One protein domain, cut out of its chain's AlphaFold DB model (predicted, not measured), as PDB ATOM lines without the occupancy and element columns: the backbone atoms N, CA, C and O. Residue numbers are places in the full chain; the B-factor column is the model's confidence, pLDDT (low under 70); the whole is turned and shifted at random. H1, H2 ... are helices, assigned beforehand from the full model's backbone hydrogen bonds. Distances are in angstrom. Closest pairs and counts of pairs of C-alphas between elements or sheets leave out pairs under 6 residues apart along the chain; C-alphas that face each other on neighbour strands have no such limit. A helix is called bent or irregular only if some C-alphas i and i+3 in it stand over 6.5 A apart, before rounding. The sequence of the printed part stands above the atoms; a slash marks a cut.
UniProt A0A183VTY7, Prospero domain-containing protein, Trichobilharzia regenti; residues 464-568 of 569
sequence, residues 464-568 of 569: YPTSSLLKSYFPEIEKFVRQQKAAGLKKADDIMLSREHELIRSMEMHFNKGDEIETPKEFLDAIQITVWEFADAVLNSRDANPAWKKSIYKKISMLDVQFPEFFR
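What this domain is: This is residues 464 to 568 of the 569 residues of the protein "Prospero domain-containing protein" of Trichobilharzia regenti (UniProt A0A183VTY7). H3 makes the core of a small helical body: H1 meets it towards the last residues of both in a steep, V-like pair, H4 folds back along another side of it as a helical hairpin, and the short H2 sits near H1 and H3 without touching either. A tail of residues 562 to 568, ending in H5, sticks out, as does the loop of residues 512 to 517. The printed part has 105 residues with five named helices in the order H1, H2, H3, H4, H5 and no named strand; the class is all helix. The whole is compact, with a radius of gyration of the C-alphas of 14.4 A, yet elongated, spanning 44 by 28 by 21 A.

How they stand to each other: H1, residues 467 to 486, has a kink of 36 degrees near residue 474; it is neither bent nor irregular, but only just: C-alphas 472 and 475 are 6.4 A apart. H2, residues 502 to 511, is close to H1 but not clearly touching, the closest C-alphas being those of Ile 477 and Leu 503, 7.6 A apart; they run opposite ways at a shallow tilt of 8 degrees. H3, residues 521 to 539, touches H1 with residues 531 to 539 alone, the closest C-alphas being those of Val 481 and Ala 535, 5.6 A apart. H1 and H3 run the same way at a steep tilt of 55 degrees. H2 and H3 are close but not clearly touching, with the C-alphas of Ile 504 and Leu 524 closest at 7.4 A. H4, residues 549 to 557, touches H3 and forms a helical hairpin with it, opposite ways at a shallow tilt of 19 degrees; the closest C-alphas, those of Glu 533 and Ile 552, are 6.3 A apart. H5, residues 565 to 568, is apart from H1, H2, H3 and H4. In H2, H3 and H4 every O i to N i+4 pair is within hydrogen-bond range, in H1 14 of 16 are, and H5 is too short for such a pair.

Where its parts are: H1 begins at C-alpha 467 (-42.709, 58.220, -6.070) and is 27.3 A long from first to last C-alpha. H2 measures 14.1 A. H3 measures 26.5 A and ends at C-alpha 539 (-64.498, 50.351, -4.401). H4 measures 12.4 A, and H5, 5.4 A long, ends at C-alpha 568 (-24.732, 55.238, 9.225).

The domain as a whole: The two C-alphas farthest apart, those of Gly 488 and Arg 568, are 46.7 A apart. Without the stretches that stand free, the body of 92 residues spans 35 by 27 by 19 A. The printed part has no cut. The link from H1 to H2, residues 487 to 501, is long; the other three links are short. The mean pLDDT of the printed part is 86.9, with residues 464 to 470 and residue 568 under 70.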
ATOM      1  N   TYR A 464     -39.336  58.356   0.795       56.72
ATOM      2  CA  TYR A 464     -39.064  59.689   0.263       56.72
ATOM      3  C   TYR A 464     -37.554  59.933   0.048       56.72
ATOM      4  O   TYR A 464     -36.778  59.618   0.944       56.72
ATOM      5  N   PRO A 465     -37.113  60.528  -1.082       47.72
ATOM      6  CA  PRO A 465     -37.872  60.945  -2.255       47.72
ATOM      7  C   PRO A 465     -37.561  60.049  -3.460       47.72
ATOM      8  O   PRO A 465     -36.602  60.276  -4.179       47.72
ATOM      9  N   THR A 466     -38.455  59.135  -3.824       53.22
ATOM     10  CA  THR A 466     -39.332  59.445  -4.962       53.22
ATOM     11  C   THR A 466     -40.432  58.410  -5.125       53.22
ATOM     12  O   THR A 466     -40.239  57.199  -5.138       53.22
ATOM     13  N   SER A 467     -41.591  58.948  -5.481       53.78
ATOM     14  CA  SER A 467     -42.709  58.220  -6.070       53.78
ATOM     15  C   SER A 467     -42.376  57.271  -7.236       53.78
ATOM     16  O   SER A 467     -43.269  56.525  -7.600       53.78
ATOM     17  N   SER A 468     -41.194  57.284  -7.874       59.84
ATOM     18  CA  SER A 468     -40.980  56.565  -9.146       59.84
ATOM     19  C   SER A 468     -41.028  55.042  -9.016       59.84
ATOM     20  O   SER A 468     -41.520  54.388  -9.929       59.84
ATOM     21  N   LEU A 469     -40.530  54.491  -7.907       62.84
ATOM     22  CA  LEU A 469     -40.488  53.044  -7.689       62.84
ATOM     23  C   LEU A 469     -41.802  52.531  -7.083       62.84
ATOM     24  O   LEU A 469     -42.339  51.530  -7.540       62.84
ATOM     25  N   LEU A 470     -42.431  53.296  -6.177       65.69
ATOM     26  CA  LEU A 470     -43.840  53.060  -5.828       65.69
ATOM     27  C   LEU A 470     -44.727  53.094  -7.085       65.69
ATOM     28  O   LEU A 470     -45.520  52.189  -7.299       65.69
ATOM     29  N   LYS A 471     -44.535  54.072  -7.982       71.31
ATOM     30  CA  LYS A 471     -45.265  54.180  -9.257       71.31
ATOM     31  C   LYS A 471     -45.094  52.979 -10.189       71.31
ATOM     32  O   LYS A 471     -45.985  52.797 -11.009       71.31
ATOM     33  N   SER A 472     -44.016  52.192 -10.106       72.44
ATOM     34  CA  SER A 472     -43.897  50.957 -10.901       72.44
ATOM     35  C   SER A 472     -44.603  49.763 -10.261       72.44
ATOM     36  O   SER A 472     -45.128  48.937 -10.995       72.44
ATOM     37  N   TYR A 473     -44.708  49.711  -8.928       75.38
ATOM     38  CA  TYR A 473     -45.516  48.704  -8.216       75.38
ATOM     39  C   TYR A 473     -47.012  49.057  -8.153       75.38
ATOM     40  O   TYR A 473     -47.862  48.189  -7.993       75.38
ATOM     41  N   PHE A 474     -47.371  50.331  -8.317       84.19
ATOM     42  CA  PHE A 474     -48.760  50.792  -8.275       84.19
ATOM     43  C   PHE A 474     -49.665  50.174  -9.360       84.19
ATOM     44  O   PHE A 474     -50.811  49.887  -9.035       84.19
ATOM     45  N   PRO A 475     -49.217  49.931 -10.609       88.12
ATOM     46  CA  PRO A 475     -49.951  49.112 -11.574       88.12
ATOM     47  C   PRO A 475     -50.225  47.679 -11.099       88.12
ATOM     48  O   PRO A 475     -51.318  47.175 -11.335       88.12
ATOM     49  N   GLU A 476     -49.279  47.033 -10.411       87.56
ATOM     50  CA  GLU A 476     -49.453  45.672  -9.878       87.56
ATOM     51  C   GLU A 476     -50.449  45.661  -8.712       87.56
ATOM     52  O   GLU A 476     -51.393  44.874  -8.716       87.56
ATOM     53  N   ILE A 477     -50.306  46.605  -7.775       90.94
ATOM     54  CA  ILE A 477     -51.247  46.828  -6.667       90.94
ATOM     55  C   ILE A 477     -52.653  47.148  -7.194       90.94
ATOM     56  O   ILE A 477     -53.635  46.579  -6.723       90.94
ATOM     57  N   GLU A 478     -52.772  48.025  -8.192       92.56
ATOM     58  CA  GLU A 478     -54.059  48.382  -8.792       92.56
ATOM     59  C   GLU A 478     -54.698  47.198  -9.522       92.56
ATOM     60  O   GLU A 478     -55.893  46.959  -9.363       92.56
ATOM     61  N   LYS A 479     -53.911  46.433 -10.288       92.75
ATOM     62  CA  LYS A 479     -54.366  45.208 -10.956       92.75
ATOM     63  C   LYS A 479     -54.892  44.203  -9.933       92.75
ATOM     64  O   LYS A 479     -56.009  43.719 -10.097       92.75
ATOM     65  N   PHE A 480     -54.129  43.946  -8.872       93.56
ATOM     66  CA  PHE A 480     -54.521  43.064  -7.776       93.56
ATOM     67  C   PHE A 480     -55.824  43.529  -7.107       93.56
ATOM     68  O   PHE A 480     -56.783  42.767  -7.019       93.56
ATOM     69  N   VAL A 481     -55.924  44.804  -6.728       95.06
ATOM     70  CA  VAL A 481     -57.139  45.375  -6.123       95.06
ATOM     71  C   VAL A 481     -58.353  45.286  -7.057       95.06
ATOM     72  O   VAL A 481     -59.450  44.946  -6.613       95.06
ATOM     73  N   ARG A 482     -58.184  45.547  -8.360       94.94
ATOM     74  CA  ARG A 482     -59.268  45.402  -9.349       94.94
ATOM     75  C   ARG A 482     -59.693  43.940  -9.522       94.94
ATOM     76  O   ARG A 482     -60.886  43.692  -9.680       94.94
ATOM     77  N   GLN A 483     -58.763  42.986  -9.438       94.81
ATOM     78  CA  GLN A 483     -59.075  41.553  -9.412       94.81
ATOM     79  C   GLN A 483     -59.870  41.173  -8.155       94.81
ATOM     80  O   GLN A 483     -60.888  40.500  -8.282       94.81
ATOM     81  N   GLN A 484     -59.494  41.671  -6.971       94.69
ATOM     82  CA  GLN A 484     -60.265  41.446  -5.740       94.69
ATOM     83  C   GLN A 484     -61.682  42.043  -5.833       94.69
ATOM     84  O   GLN A 484     -62.660  41.371  -5.509       94.69
ATOM     85  N   LYS A 485     -61.836  43.264  -6.374       95.06
ATOM     86  CA  LYS A 485     -63.165  43.849  -6.651       95.06
ATOM     87  C   LYS A 485     -63.992  42.979  -7.607       95.06
ATOM     88  O   LYS A 485     -65.179  42.786  -7.363       95.06
ATOM     89  N   ALA A 486     -63.382  42.427  -8.658       95.44
ATOM     90  CA  ALA A 486     -64.056  41.503  -9.576       95.44
ATOM     91  C   ALA A 486     -64.434  40.161  -8.913       95.44
ATOM     92  O   ALA A 486     -65.458  39.583  -9.263       95.44
ATOM     93  N   ALA A 487     -63.660  39.704  -7.923       94.44
ATOM     94  CA  ALA A 487     -63.965  38.538  -7.091       94.44
ATOM     95  C   ALA A 487     -65.040  38.800  -6.010       94.44
ATOM     96  O   ALA A 487     -65.401  37.885  -5.273       94.44
ATOM     97  N   GLY A 488     -65.581  40.023  -5.918       94.44
ATOM     98  CA  GLY A 488     -66.682  40.365  -5.011       94.44
ATOM     99  C   GLY A 488     -66.276  41.035  -3.695       94.44
ATOM    100  O   GLY A 488     -67.103  41.094  -2.784       94.44
ATOM    101  N   LEU A 489     -65.046  41.556  -3.589       94.38
ATOM    102  CA  LEU A 489     -64.588  42.365  -2.451       94.38
ATOM    103  C   LEU A 489     -65.558  43.520  -2.145       94.38
ATOM    104  O   LEU A 489     -65.944  44.262  -3.052       94.38
ATOM    105  N   LYS A 490     -65.912  43.704  -0.866       92.69
ATOM    106  CA  LYS A 490     -66.870  44.736  -0.422       92.69
ATOM    107  C   LYS A 490     -66.222  45.850   0.395       92.69
ATOM    108  O   LYS A 490     -66.678  46.989   0.299       92.69
ATOM    109  N   LYS A 491     -65.177  45.555   1.172       93.31
ATOM    110  CA  LYS A 491     -64.417  46.536   1.960       93.31
ATOM    111  C   LYS A 491     -62.923  46.418   1.672       93.31
ATOM    112  O   LYS A 491     -62.438  45.368   1.266       93.31
ATOM    113  N   ALA A 492     -62.186  47.505   1.888       92.31
ATOM    114  CA  ALA A 492     -60.727  47.503   1.776       92.31
ATOM    115  C   ALA A 492     -60.088  46.564   2.813       92.31
ATOM    116  O   ALA A 492     -59.235  45.748   2.469       92.31
ATOM    117  N   ASP A 493     -60.585  46.657   4.043       91.06
ATOM    118  CA  ASP A 493     -60.215  45.887   5.230       91.06
ATOM    119  C   ASP A 493     -60.341  44.361   5.048       91.06
ATOM    120  O   ASP A 493     -59.661  43.614   5.741       91.06
ATOM    121  N   ASP A 494     -61.131  43.877   4.080       91.69
ATOM    122  CA  ASP A 494     -61.236  42.440   3.784       91.69
ATOM    123  C   ASP A 494     -59.956  41.891   3.090       91.69
ATOM    124  O   ASP A 494     -59.738  40.680   3.058       91.69
ATOM    125  N   ILE A 495     -59.086  42.753   2.528       92.44
ATOM    126  CA  ILE A 495     -57.814  42.337   1.911       92.44
ATOM    127  C   ILE A 495     -56.701  42.259   2.967       92.44
ATOM    128  O   ILE A 495     -56.071  43.276   3.266       92.44
ATOM    129  N   MET A 496     -56.373  41.060   3.457       90.94
ATOM    130  CA  MET A 496     -55.127  40.808   4.205       90.94
ATOM    131  C   MET A 496     -54.009  40.311   3.278       90.94
ATOM    132  O   MET A 496     -54.195  39.374   2.501       90.94
ATOM    133  N   LEU A 497     -52.823  40.907   3.382       90.31
ATOM    134  CA  LEU A 497     -51.598  40.434   2.742       90.31
ATOM    135  C   LEU A 497     -50.758  39.658   3.762       90.31
ATOM    136  O   LEU A 497     -50.019  40.243   4.555       90.31
ATOM    137  N   SER A 498     -50.808  38.327   3.701       89.25
ATOM    138  CA  SER A 498     -49.791  37.502   4.363       89.25
ATOM    139  C   SER A 498     -48.403  37.805   3.782       89.25
ATOM    140  O   SER A 498     -48.280  38.130   2.599       89.25
ATOM    141  N   ARG A 499     -47.337  37.627   4.575       87.56
ATOM    142  CA  ARG A 499     -45.940  37.783   4.123       87.56
ATOM    143  C   ARG A 499     -45.601  36.913   2.903       87.56
ATOM    144  O   ARG A 499     -44.709  37.231   2.129       87.56
ATOM    145  N   GLU A 500     -46.348  35.834   2.703       88.31
ATOM    146  CA  GLU A 500     -46.205  34.942   1.555       88.31
ATOM    147  C   GLU A 500     -46.783  35.490   0.239       88.31
ATOM    148  O   GLU A 500     -46.538  34.924  -0.829       88.31
ATOM    149  N   HIS A 501     -47.544  36.584   0.292       91.06
ATOM    150  CA  HIS A 501     -48.192  37.167  -0.874       91.06
ATOM    151  C   HIS A 501     -47.168  37.639  -1.918       91.06
ATOM    152  O   HIS A 501     -46.164  38.270  -1.583       91.06
ATOM    153  N   GLU A 502     -47.447  37.388  -3.200       89.38
ATOM    154  CA  GLU A 502     -46.514  37.647  -4.307       89.38
ATOM    155  C   GLU A 502     -46.043  39.110  -4.360       89.38
ATOM    156  O   GLU A 502     -44.855  39.360  -4.540       89.38
ATOM    157  N   LEU A 503     -46.937  40.076  -4.103       87.75
ATOM    158  CA  LEU A 503     -46.574  41.500  -4.003       87.75
ATOM    159  C   LEU A 503     -45.508  41.764  -2.924       87.75
ATOM    160  O   LEU A 503     -44.569  42.518  -3.168       87.75
ATOM    161  N   ILE A 504     -45.632  41.141  -1.745       89.25
ATOM    162  CA  ILE A 504     -44.668  41.317  -0.651       89.25
ATOM    163  C   ILE A 504     -43.347  40.642  -1.022       89.25
ATOM    164  O   ILE A 504     -42.320  41.313  -0.992       89.25
ATOM    165  N   ARG A 505     -43.373  39.384  -1.485       89.81
ATOM    166  CA  ARG A 505     -42.167  38.660  -1.933       89.81
ATOM    167  C   ARG A 505     -41.431  39.382  -3.074       89.81
ATOM    168  O   ARG A 505     -40.206  39.464  -3.054       89.81
ATOM    169  N   SER A 506     -42.157  39.949  -4.041       87.31
ATOM    170  CA  SER A 506     -41.607  40.745  -5.153       87.31
ATOM    171  C   SER A 506     -40.914  42.019  -4.654       87.31
ATOM    172  O   SER A 506     -39.799  42.338  -5.078       87.31
ATOM    173  N   MET A 507     -41.530  42.727  -3.700       86.75
ATOM    174  CA  MET A 507     -40.933  43.913  -3.088       86.75
ATOM    175  C   MET A 507     -39.736  43.552  -2.192       86.75
ATOM    176  O   MET A 507     -38.673  44.144  -2.365       86.75
ATOM    177  N   GLU A 508     -39.850  42.559  -1.302       88.88
ATOM    178  CA  GLU A 508     -38.733  42.054  -0.485       88.88
ATOM    179  C   GLU A 508     -37.542  41.663  -1.377       88.88
ATOM    180  O   GLU A 508     -36.458  42.212  -1.204       88.88
ATOM    181  N   MET A 509     -37.743  40.853  -2.423       87.31
ATOM    182  CA  MET A 509     -36.678  40.464  -3.359       87.31
ATOM    183  C   MET A 509     -36.050  41.660  -4.100       87.31
ATOM    184  O   MET A 509     -34.852  41.652  -4.406       87.31
ATOM    185  N   HIS A 510     -36.831  42.698  -4.414       85.50
ATOM    186  CA  HIS A 510     -36.319  43.884  -5.095       85.50
ATOM    187  C   HIS A 510     -35.476  44.779  -4.180       85.50
ATOM    188  O   HIS A 510     -34.477  45.348  -4.641       85.50
ATOM    189  N   PHE A 511     -35.891  44.952  -2.925       85.50
ATOM    190  CA  PHE A 511     -35.260  45.869  -1.976       85.50
ATOM    191  C   PHE A 511     -34.168  45.202  -1.144       85.50
ATOM    192  O   PHE A 511     -33.079  45.756  -1.041       85.50
ATOM    193  N   ASN A 512     -34.441  44.000  -0.647       87.56
ATOM    194  CA  ASN A 512     -33.632  43.196   0.264       87.56
ATOM    195  C   ASN A 512     -33.029  41.975  -0.454       87.56
ATOM    196  O   ASN A 512     -33.183  40.831  -0.036       87.56
ATOM    197  N   LYS A 513     -32.376  42.194  -1.604       82.81
ATOM    198  CA  LYS A 513     -31.830  41.084  -2.399       82.81
ATOM    199  C   LYS A 513     -30.708  40.370  -1.631       82.81
ATOM    200  O   LYS A 513     -29.587  40.877  -1.588       82.81
ATOM    201  N   GLY A 514     -31.006  39.169  -1.137       80.44
ATOM    202  CA  GLY A 514     -30.100  38.348  -0.328       80.44
ATOM    203  C   GLY A 514     -30.424  38.336   1.168       80.44
ATOM    204  O   GLY A 514     -29.619  37.803   1.922       80.44
ATOM    205  N   ASP A 515     -31.561  38.913   1.581       84.19
ATOM    206  CA  ASP A 515     -32.094  38.861   2.952       84.19
ATOM    207  C   ASP A 515     -31.096  39.341   4.028       84.19
ATOM    208  O   ASP A 515     -31.003  38.799   5.127       84.19
ATOM    209  N   GLU A 516     -30.327  40.386   3.700       83.38
ATOM    210  CA  GLU A 516     -29.217  40.889   4.526       83.38
ATOM    211  C   GLU A 516     -29.671  41.660   5.769       83.38
ATOM    212  O   GLU A 516     -28.898  41.827   6.713       83.38
ATOM    213  N   ILE A 517     -30.914  42.143   5.772       86.00
ATOM    214  CA  ILE A 517     -31.583  42.667   6.965       86.00
ATOM    215  C   ILE A 517     -32.922  41.958   7.140       86.00
ATOM    216  O   ILE A 517     -33.530  41.502   6.173       86.00
ATOM    217  N   GLU A 518     -33.442  41.939   8.361       89.81
ATOM    218  CA  GLU A 518     -34.837  41.570   8.573       89.81
ATOM    219  C   GLU A 518     -35.766  42.653   7.994       89.81
ATOM    220  O   GLU A 518     -35.617  43.841   8.292       89.81
ATOM    221  N   THR A 519     -36.741  42.246   7.174       89.19
ATOM    222  CA  THR A 519     -37.775  43.142   6.639       89.19
ATOM    223  C   THR A 519     -38.517  43.861   7.773       89.19
ATOM    224  O   THR A 519     -39.160  43.196   8.587       89.19
ATOM    225  N   PRO A 520     -38.516  45.208   7.820       90.38
ATOM    226  CA  PRO A 520     -39.220  45.950   8.861       90.38
ATOM    227  C   PRO A 520     -40.727  45.706   8.807       90.38
ATOM    228  O   PRO A 520     -41.343  45.797   7.743       90.38
ATOM    229  N   LYS A 521     -41.360  45.498   9.964       90.06
ATOM    230  CA  LYS A 521     -42.829  45.418  10.053       90.06
ATOM    231  C   LYS A 521     -43.502  46.685   9.509       90.06
ATOM    232  O   LYS A 521     -44.530  46.590   8.854       90.06
ATOM    233  N   GLU A 522     -42.880  47.855   9.672       89.88
ATOM    234  CA  GLU A 522     -43.375  49.146   9.178       89.88
ATOM    235  C   GLU A 522     -43.312  49.279   7.642       89.88
ATOM    236  O   GLU A 522     -43.960  50.159   7.064       89.88
ATOM    237  N   PHE A 523     -42.545  48.412   6.973       89.06
ATOM    238  CA  PHE A 523     -42.576  48.252   5.521       89.06
ATOM    239  C   PHE A 523     -43.802  47.439   5.099       89.06
ATOM    240  O   PHE A 523     -44.576  47.893   4.257       89.06
ATOM    241  N   LEU A 524     -44.019  46.283   5.739       89.88
ATOM    242  CA  LEU A 524     -45.162  45.398   5.481       89.88
ATOM    243  C   LEU A 524     -46.495  46.098   5.776       89.88
ATOM    244  O   LEU A 524     -47.363  46.155   4.906       89.88
ATOM    245  N   ASP A 525     -46.609  46.718   6.955       90.25
ATOM    246  CA  ASP A 525     -47.762  47.523   7.364       90.25
ATOM    247  C   ASP A 525     -48.052  48.615   6.305       90.25
ATOM    248  O   ASP A 525     -49.201  48.855   5.948       90.25
ATOM    249  N   ALA A 526     -47.031  49.244   5.713       89.94
ATOM    250  CA  ALA A 526     -47.234  50.270   4.688       89.94
ATOM    251  C   ALA A 526     -47.625  49.740   3.303       89.94
ATOM    252  O   ALA A 526     -48.342  50.434   2.577       89.94
ATOM    253  N   ILE A 527     -47.188  48.535   2.923       90.50
ATOM    254  CA  ILE A 527     -47.697  47.851   1.725       90.50
ATOM    255  C   ILE A 527     -49.180  47.521   1.937       90.50
ATOM    256  O   ILE A 527     -50.000  47.856   1.083       90.50
ATOM    257  N   GLN A 528     -49.533  46.973   3.103       92.56
ATOM    258  CA  GLN A 528     -50.914  46.677   3.493       92.56
ATOM    259  C   GLN A 528     -51.809  47.925   3.428       92.56
ATOM    260  O   GLN A 528     -52.845  47.914   2.766       92.56
ATOM    261  N   ILE A 529     -51.367  49.034   4.030       91.88
ATOM    262  CA  ILE A 529     -52.074  50.323   3.984       91.88
ATOM    263  C   ILE A 529     -52.195  50.836   2.547       91.88
ATOM    264  O   ILE A 529     -53.251  51.323   2.157       91.88
ATOM    265  N   THR A 530     -51.145  50.710   1.732       92.06
ATOM    266  CA  THR A 530     -51.204  51.104   0.317       92.06
ATOM    267  C   THR A 530     -52.290  50.323  -0.420       92.06
ATOM    268  O   THR A 530     -53.086  50.922  -1.139       92.06
ATOM    269  N   VAL A 531     -52.363  49.005  -0.224       93.94
ATOM    270  CA  VAL A 531     -53.388  48.157  -0.844       93.94
ATOM    271  C   VAL A 531     -54.792  48.521  -0.354       93.94
ATOM    272  O   VAL A 531     -55.689  48.655  -1.186       93.94
ATOM    273  N   TRP A 532     -54.982  48.782   0.944       95.31
ATOM    274  CA  TRP A 532     -56.261  49.267   1.474       95.31
ATOM    275  C   TRP A 532     -56.678  50.615   0.878       95.31
ATOM    276  O   TRP A 532     -57.814  50.758   0.445       95.31
ATOM    277  N   GLU A 533     -55.777  51.594   0.779       94.50
ATOM    278  CA  GLU A 533     -56.080  52.899   0.173       94.50
ATOM    279  C   GLU A 533     -56.425  52.787  -1.320       94.50
ATOM    280  O   GLU A 533     -57.286  53.513  -1.824       94.50
ATOM    281  N   PHE A 534     -55.786  51.858  -2.038       94.69
ATOM    282  CA  PHE A 534     -56.158  51.532  -3.413       94.69
ATOM    283  C   PHE A 534     -57.538  50.868  -3.484       94.69
ATOM    284  O   PHE A 534     -58.348  51.255  -4.327       94.69
ATOM    285  N   ALA A 535     -57.834  49.913  -2.599       95.75
ATOM    286  CA  ALA A 535     -59.133  49.249  -2.531       95.75
ATOM    287  C   ALA A 535     -60.256  50.226  -2.170       95.75
ATOM    288  O   ALA A 535     -61.246  50.300  -2.887       95.75
ATOM    289  N   ASP A 536     -60.071  51.056  -1.149       95.56
ATOM    290  CA  ASP A 536     -61.006  52.104  -0.746       95.56
ATOM    291  C   ASP A 536     -61.218  53.142  -1.869       95.56
ATOM    292  O   ASP A 536     -62.318  53.675  -2.048       95.56
ATOM    293  N   ALA A 537     -60.197  53.453  -2.675       95.69
ATOM    294  CA  ALA A 537     -60.356  54.322  -3.843       95.69
ATOM    295  C   ALA A 537     -61.171  53.656  -4.968       95.69
ATOM    296  O   ALA A 537     -62.084  54.288  -5.501       95.69
ATOM    297  N   VAL A 538     -60.864  52.398  -5.300       95.38
ATOM    298  CA  VAL A 538     -61.458  51.642  -6.419       95.38
ATOM    299  C   VAL A 538     -62.862  51.113  -6.098       95.38
ATOM    300  O   VAL A 538     -63.711  51.048  -6.986       95.38
ATOM    301  N   LEU A 539     -63.157  50.750  -4.847       95.12
ATOM    302  CA  LEU A 539     -64.498  50.351  -4.401       95.12
ATOM    303  C   LEU A 539     -65.463  51.541  -4.466       95.12
ATOM    304  O   LEU A 539     -66.518  51.424  -5.084       95.12
ATOM    305  N   ASN A 540     -65.045  52.700  -3.948       94.62
ATOM    306  CA  ASN A 540     -65.825  53.943  -3.947       94.62
ATOM    307  C   ASN A 540     -65.738  54.753  -5.260       94.62
ATOM    308  O   ASN A 540     -66.117  55.924  -5.282       94.62
ATOM    309  N   SER A 541     -65.211  54.169  -6.344       94.19
ATOM    310  CA  SER A 541     -65.091  54.784  -7.681       94.19
ATOM    311  C   SER A 541     -64.368  56.147  -7.719       94.19
ATOM    312  O   SER A 541     -64.546  56.944  -8.644       94.19
ATOM    313  N   ARG A 542     -63.528  56.441  -6.717       93.62
ATOM    314  CA  ARG A 542     -62.726  57.679  -6.642       93.62
ATOM    315  C   ARG A 542     -61.516  57.633  -7.574       93.62
ATOM    316  O   ARG A 542     -60.940  58.679  -7.867       93.62
ATOM    317  N   ASP A 543     -61.163  56.448  -8.065       93.62
ATOM    318  CA  ASP A 543     -60.124  56.199  -9.066       93.62
ATOM    319  C   ASP A 543     -60.423  56.817 -10.445       93.62
ATOM    320  O   ASP A 543     -59.500  57.038 -11.229       93.62
ATOM    321  N   ALA A 544     -61.681  57.188 -10.712       92.06
ATOM    322  CA  ALA A 544     -62.074  57.950 -11.900       92.06
ATOM    323  C   ALA A 544     -61.464  59.371 -11.956       92.06
ATOM    324  O   ALA A 544     -61.316  59.946 -13.034       92.06
ATOM    325  N   ASN A 545     -61.092  59.961 -10.812       93.12
ATOM    326  CA  ASN A 545     -60.447  61.274 -10.770       93.12
ATOM    327  C   ASN A 545     -58.940  61.128 -11.056       93.12
ATOM    328  O   ASN A 545     -58.258  60.518 -10.240       93.12
ATOM    329  N   PRO A 546     -58.347  61.753 -12.094       89.06
ATOM    330  CA  PRO A 546     -56.929  61.567 -12.445       89.06
ATOM    331  C   PRO A 546     -55.930  61.931 -11.328       89.06
ATOM    332  O   PRO A 546     -54.769  61.522 -11.369       89.06
ATOM    333  N   ALA A 547     -56.353  62.685 -10.309       90.25
ATOM    334  CA  ALA A 547     -55.545  63.019  -9.141       90.25
ATOM    335  C   ALA A 547     -55.650  62.010  -7.975       90.25
ATOM    336  O   ALA A 547     -54.981  62.227  -6.964       90.25
ATOM    337  N   TRP A 548     -56.428  60.925  -8.081       92.19
ATOM    338  CA  TRP A 548     -56.752  60.017  -6.965       92.19
ATOM    339  C   TRP A 548     -55.532  59.475  -6.217       92.19
ATOM    340  O   TRP A 548     -55.494  59.478  -4.992       92.19
ATOM    341  N   LYS A 549     -54.463  59.121  -6.938       89.44
ATOM    342  CA  LYS A 549     -53.223  58.608  -6.335       89.44
ATOM    343  C   LYS A 549     -52.491  59.650  -5.466       89.44
ATOM    344  O   LYS A 549     -51.647  59.272  -4.662       89.44
ATOM    345  N   LYS A 550     -52.802  60.956  -5.576       87.56
ATOM    346  CA  LYS A 550     -52.166  62.029  -4.777       87.56
ATOM    347  C   LYS A 550     -52.477  61.938  -3.283       87.56
ATOM    348  O   LYS A 550     -51.577  62.187  -2.483       87.56
ATOM    349  N   SER A 551     -53.704  61.581  -2.897       88.75
ATOM    350  CA  SER A 551     -54.047  61.365  -1.481       88.75
ATOM    351  C   SER A 551     -53.304  60.154  -0.919       88.75
ATOM    352  O   SER A 551     -52.760  60.232   0.181       88.75
ATOM    353  N   ILE A 552     -53.195  59.086  -1.714       90.00
ATOM    354  CA  ILE A 552     -52.486  57.855  -1.354       90.00
ATOM    355  C   ILE A 552     -50.985  58.125  -1.159       90.00
ATOM    356  O   ILE A 552     -50.444  57.795  -0.107       90.00
ATOM    357  N   TYR A 553     -50.315  58.823  -2.091       86.69
ATOM    358  CA  TYR A 553     -48.908  59.230  -1.907       86.69
ATOM    359  C   TYR A 553     -48.705  60.047  -0.621       86.69
ATOM    360  O   TYR A 553     -47.729  59.827   0.094       86.69
ATOM    361  N   LYS A 554     -49.628  60.973  -0.307       85.56
ATOM    362  CA  LYS A 554     -49.562  61.783   0.918       85.56
ATOM    363  C   LYS A 554     -49.661  60.905   2.171       85.56
ATOM    364  O   LYS A 554     -48.831  61.054   3.062       85.56
ATOM    365  N   LYS A 555     -50.618  59.973   2.218       87.31
ATOM    366  CA  LYS A 555     -50.773  59.024   3.332       87.31
ATOM    367  C   LYS A 555     -49.534  58.145   3.516       87.31
ATOM    368  O   LYS A 555     -49.002  58.094   4.619       87.31
ATOM    369  N   ILE A 556     -49.006  57.555   2.440       86.31
ATOM    370  CA  ILE A 556     -47.799  56.710   2.496       86.31
ATOM    371  C   ILE A 556     -46.582  57.495   3.004       86.31
ATOM    372  O   ILE A 556     -45.834  56.976   3.826       86.31
ATOM    373  N   SER A 557     -46.405  58.758   2.596       83.00
ATOM    374  CA  SER A 557     -45.286  59.590   3.077       83.00
ATOM    375  C   SER A 557     -45.330  59.896   4.582       83.00
ATOM    376  O   SER A 557     -44.313  60.229   5.177       83.00
ATOM    377  N   MET A 558     -46.490  59.748   5.235       84.31
ATOM    378  CA  MET A 558     -46.613  59.879   6.695       84.31
ATOM    379  C   MET A 558     -46.207  58.595   7.442       84.31
ATOM    380  O   MET A 558     -46.152  58.587   8.672       84.31
ATOM    381  N   LEU A 559     -45.914  57.508   6.720       85.81
ATOM    382  CA  LEU A 559     -45.472  56.235   7.291       85.81
ATOM    383  C   LEU A 559     -43.943  56.149   7.434       85.81
ATOM    384  O   LEU A 559     -43.469  55.228   8.098       85.81
ATOM    385  N   ASP A 560     -43.182  57.113   6.901       85.12
ATOM    386  CA  ASP A 560     -41.708  57.128   6.872       85.12
ATOM    387  C   ASP A 560     -41.058  57.108   8.265       85.12
ATOM    388  O   ASP A 560     -41.247  58.004   9.092       85.12
ATOM    389  N   VAL A 561     -40.328  56.029   8.568       83.88
ATOM    390  CA  VAL A 561     -39.611  55.833   9.837       83.88
ATOM    391  C   VAL A 561     -38.167  56.314   9.717       83.88
ATOM    392  O   VAL A 561     -37.601  56.379   8.627       83.88
ATOM    393  N   GLN A 562     -37.559  56.664  10.852       82.38
ATOM    394  CA  GLN A 562     -36.146  57.037  10.884       82.38
ATOM    395  C   GLN A 562     -35.268  55.837  10.509       82.38
ATOM    396  O   GLN A 562     -35.572  54.701  10.874       82.38
ATOM    397  N   PHE A 563     -34.163  56.095   9.808       82.75
ATOM    398  CA  PHE A 563     -33.207  55.051   9.454       82.75
ATOM    399  C   PHE A 563     -32.512  54.483  10.706       82.75
ATOM    400  O   PHE A 563     -32.004  55.267  11.518       82.75
ATOM    401  N   PRO A 564     -32.425  53.147  10.844       84.69
ATOM    402  CA  PRO A 564     -31.578  52.492  11.835       84.69
ATOM    403  C   PRO A 564     -30.123  52.959  11.805       84.69
ATOM    404  O   PRO A 564     -29.586  53.323  10.757       84.69
ATOM    405  N   GLU A 565     -29.447  52.883  12.950       78.75
ATOM    406  CA  GLU A 565     -28.071  53.376  13.070       78.75
ATOM    407  C   GLU A 565     -27.056  52.574  12.254       78.75
ATOM    408  O   GLU A 565     -26.093  53.167  11.778       78.75
ATOM    409  N   PHE A 566     -27.301  51.279  12.004       81.19
ATOM    410  CA  PHE A 566     -26.428  50.452  11.161       81.19
ATOM    411  C   PHE A 566     -26.313  50.981   9.727       81.19
ATOM    412  O   PHE A 566     -25.318  50.721   9.055       81.19
ATOM    413  N   PHE A 567     -27.288  51.770   9.254       78.94
ATOM    414  CA  PHE A 567     -27.129  52.443   7.977       78.94
ATOM    415  C   PHE A 567     -26.015  53.478   8.016       78.94
ATOM    416  O   PHE A 567     -25.387  53.644   6.988       78.94
ATOM    417  N   ARG A 568     -25.719  54.141   9.143       69.25
ATOM    418  CA  ARG A 568     -24.732  55.238   9.225       69.25
ATOM    419  C   ARG A 568     -23.263  54.808   9.105       69.25
ATOM    420  O   ARG A 568     -22.409  55.688   9.031       69.25
TER     421      ARG A 568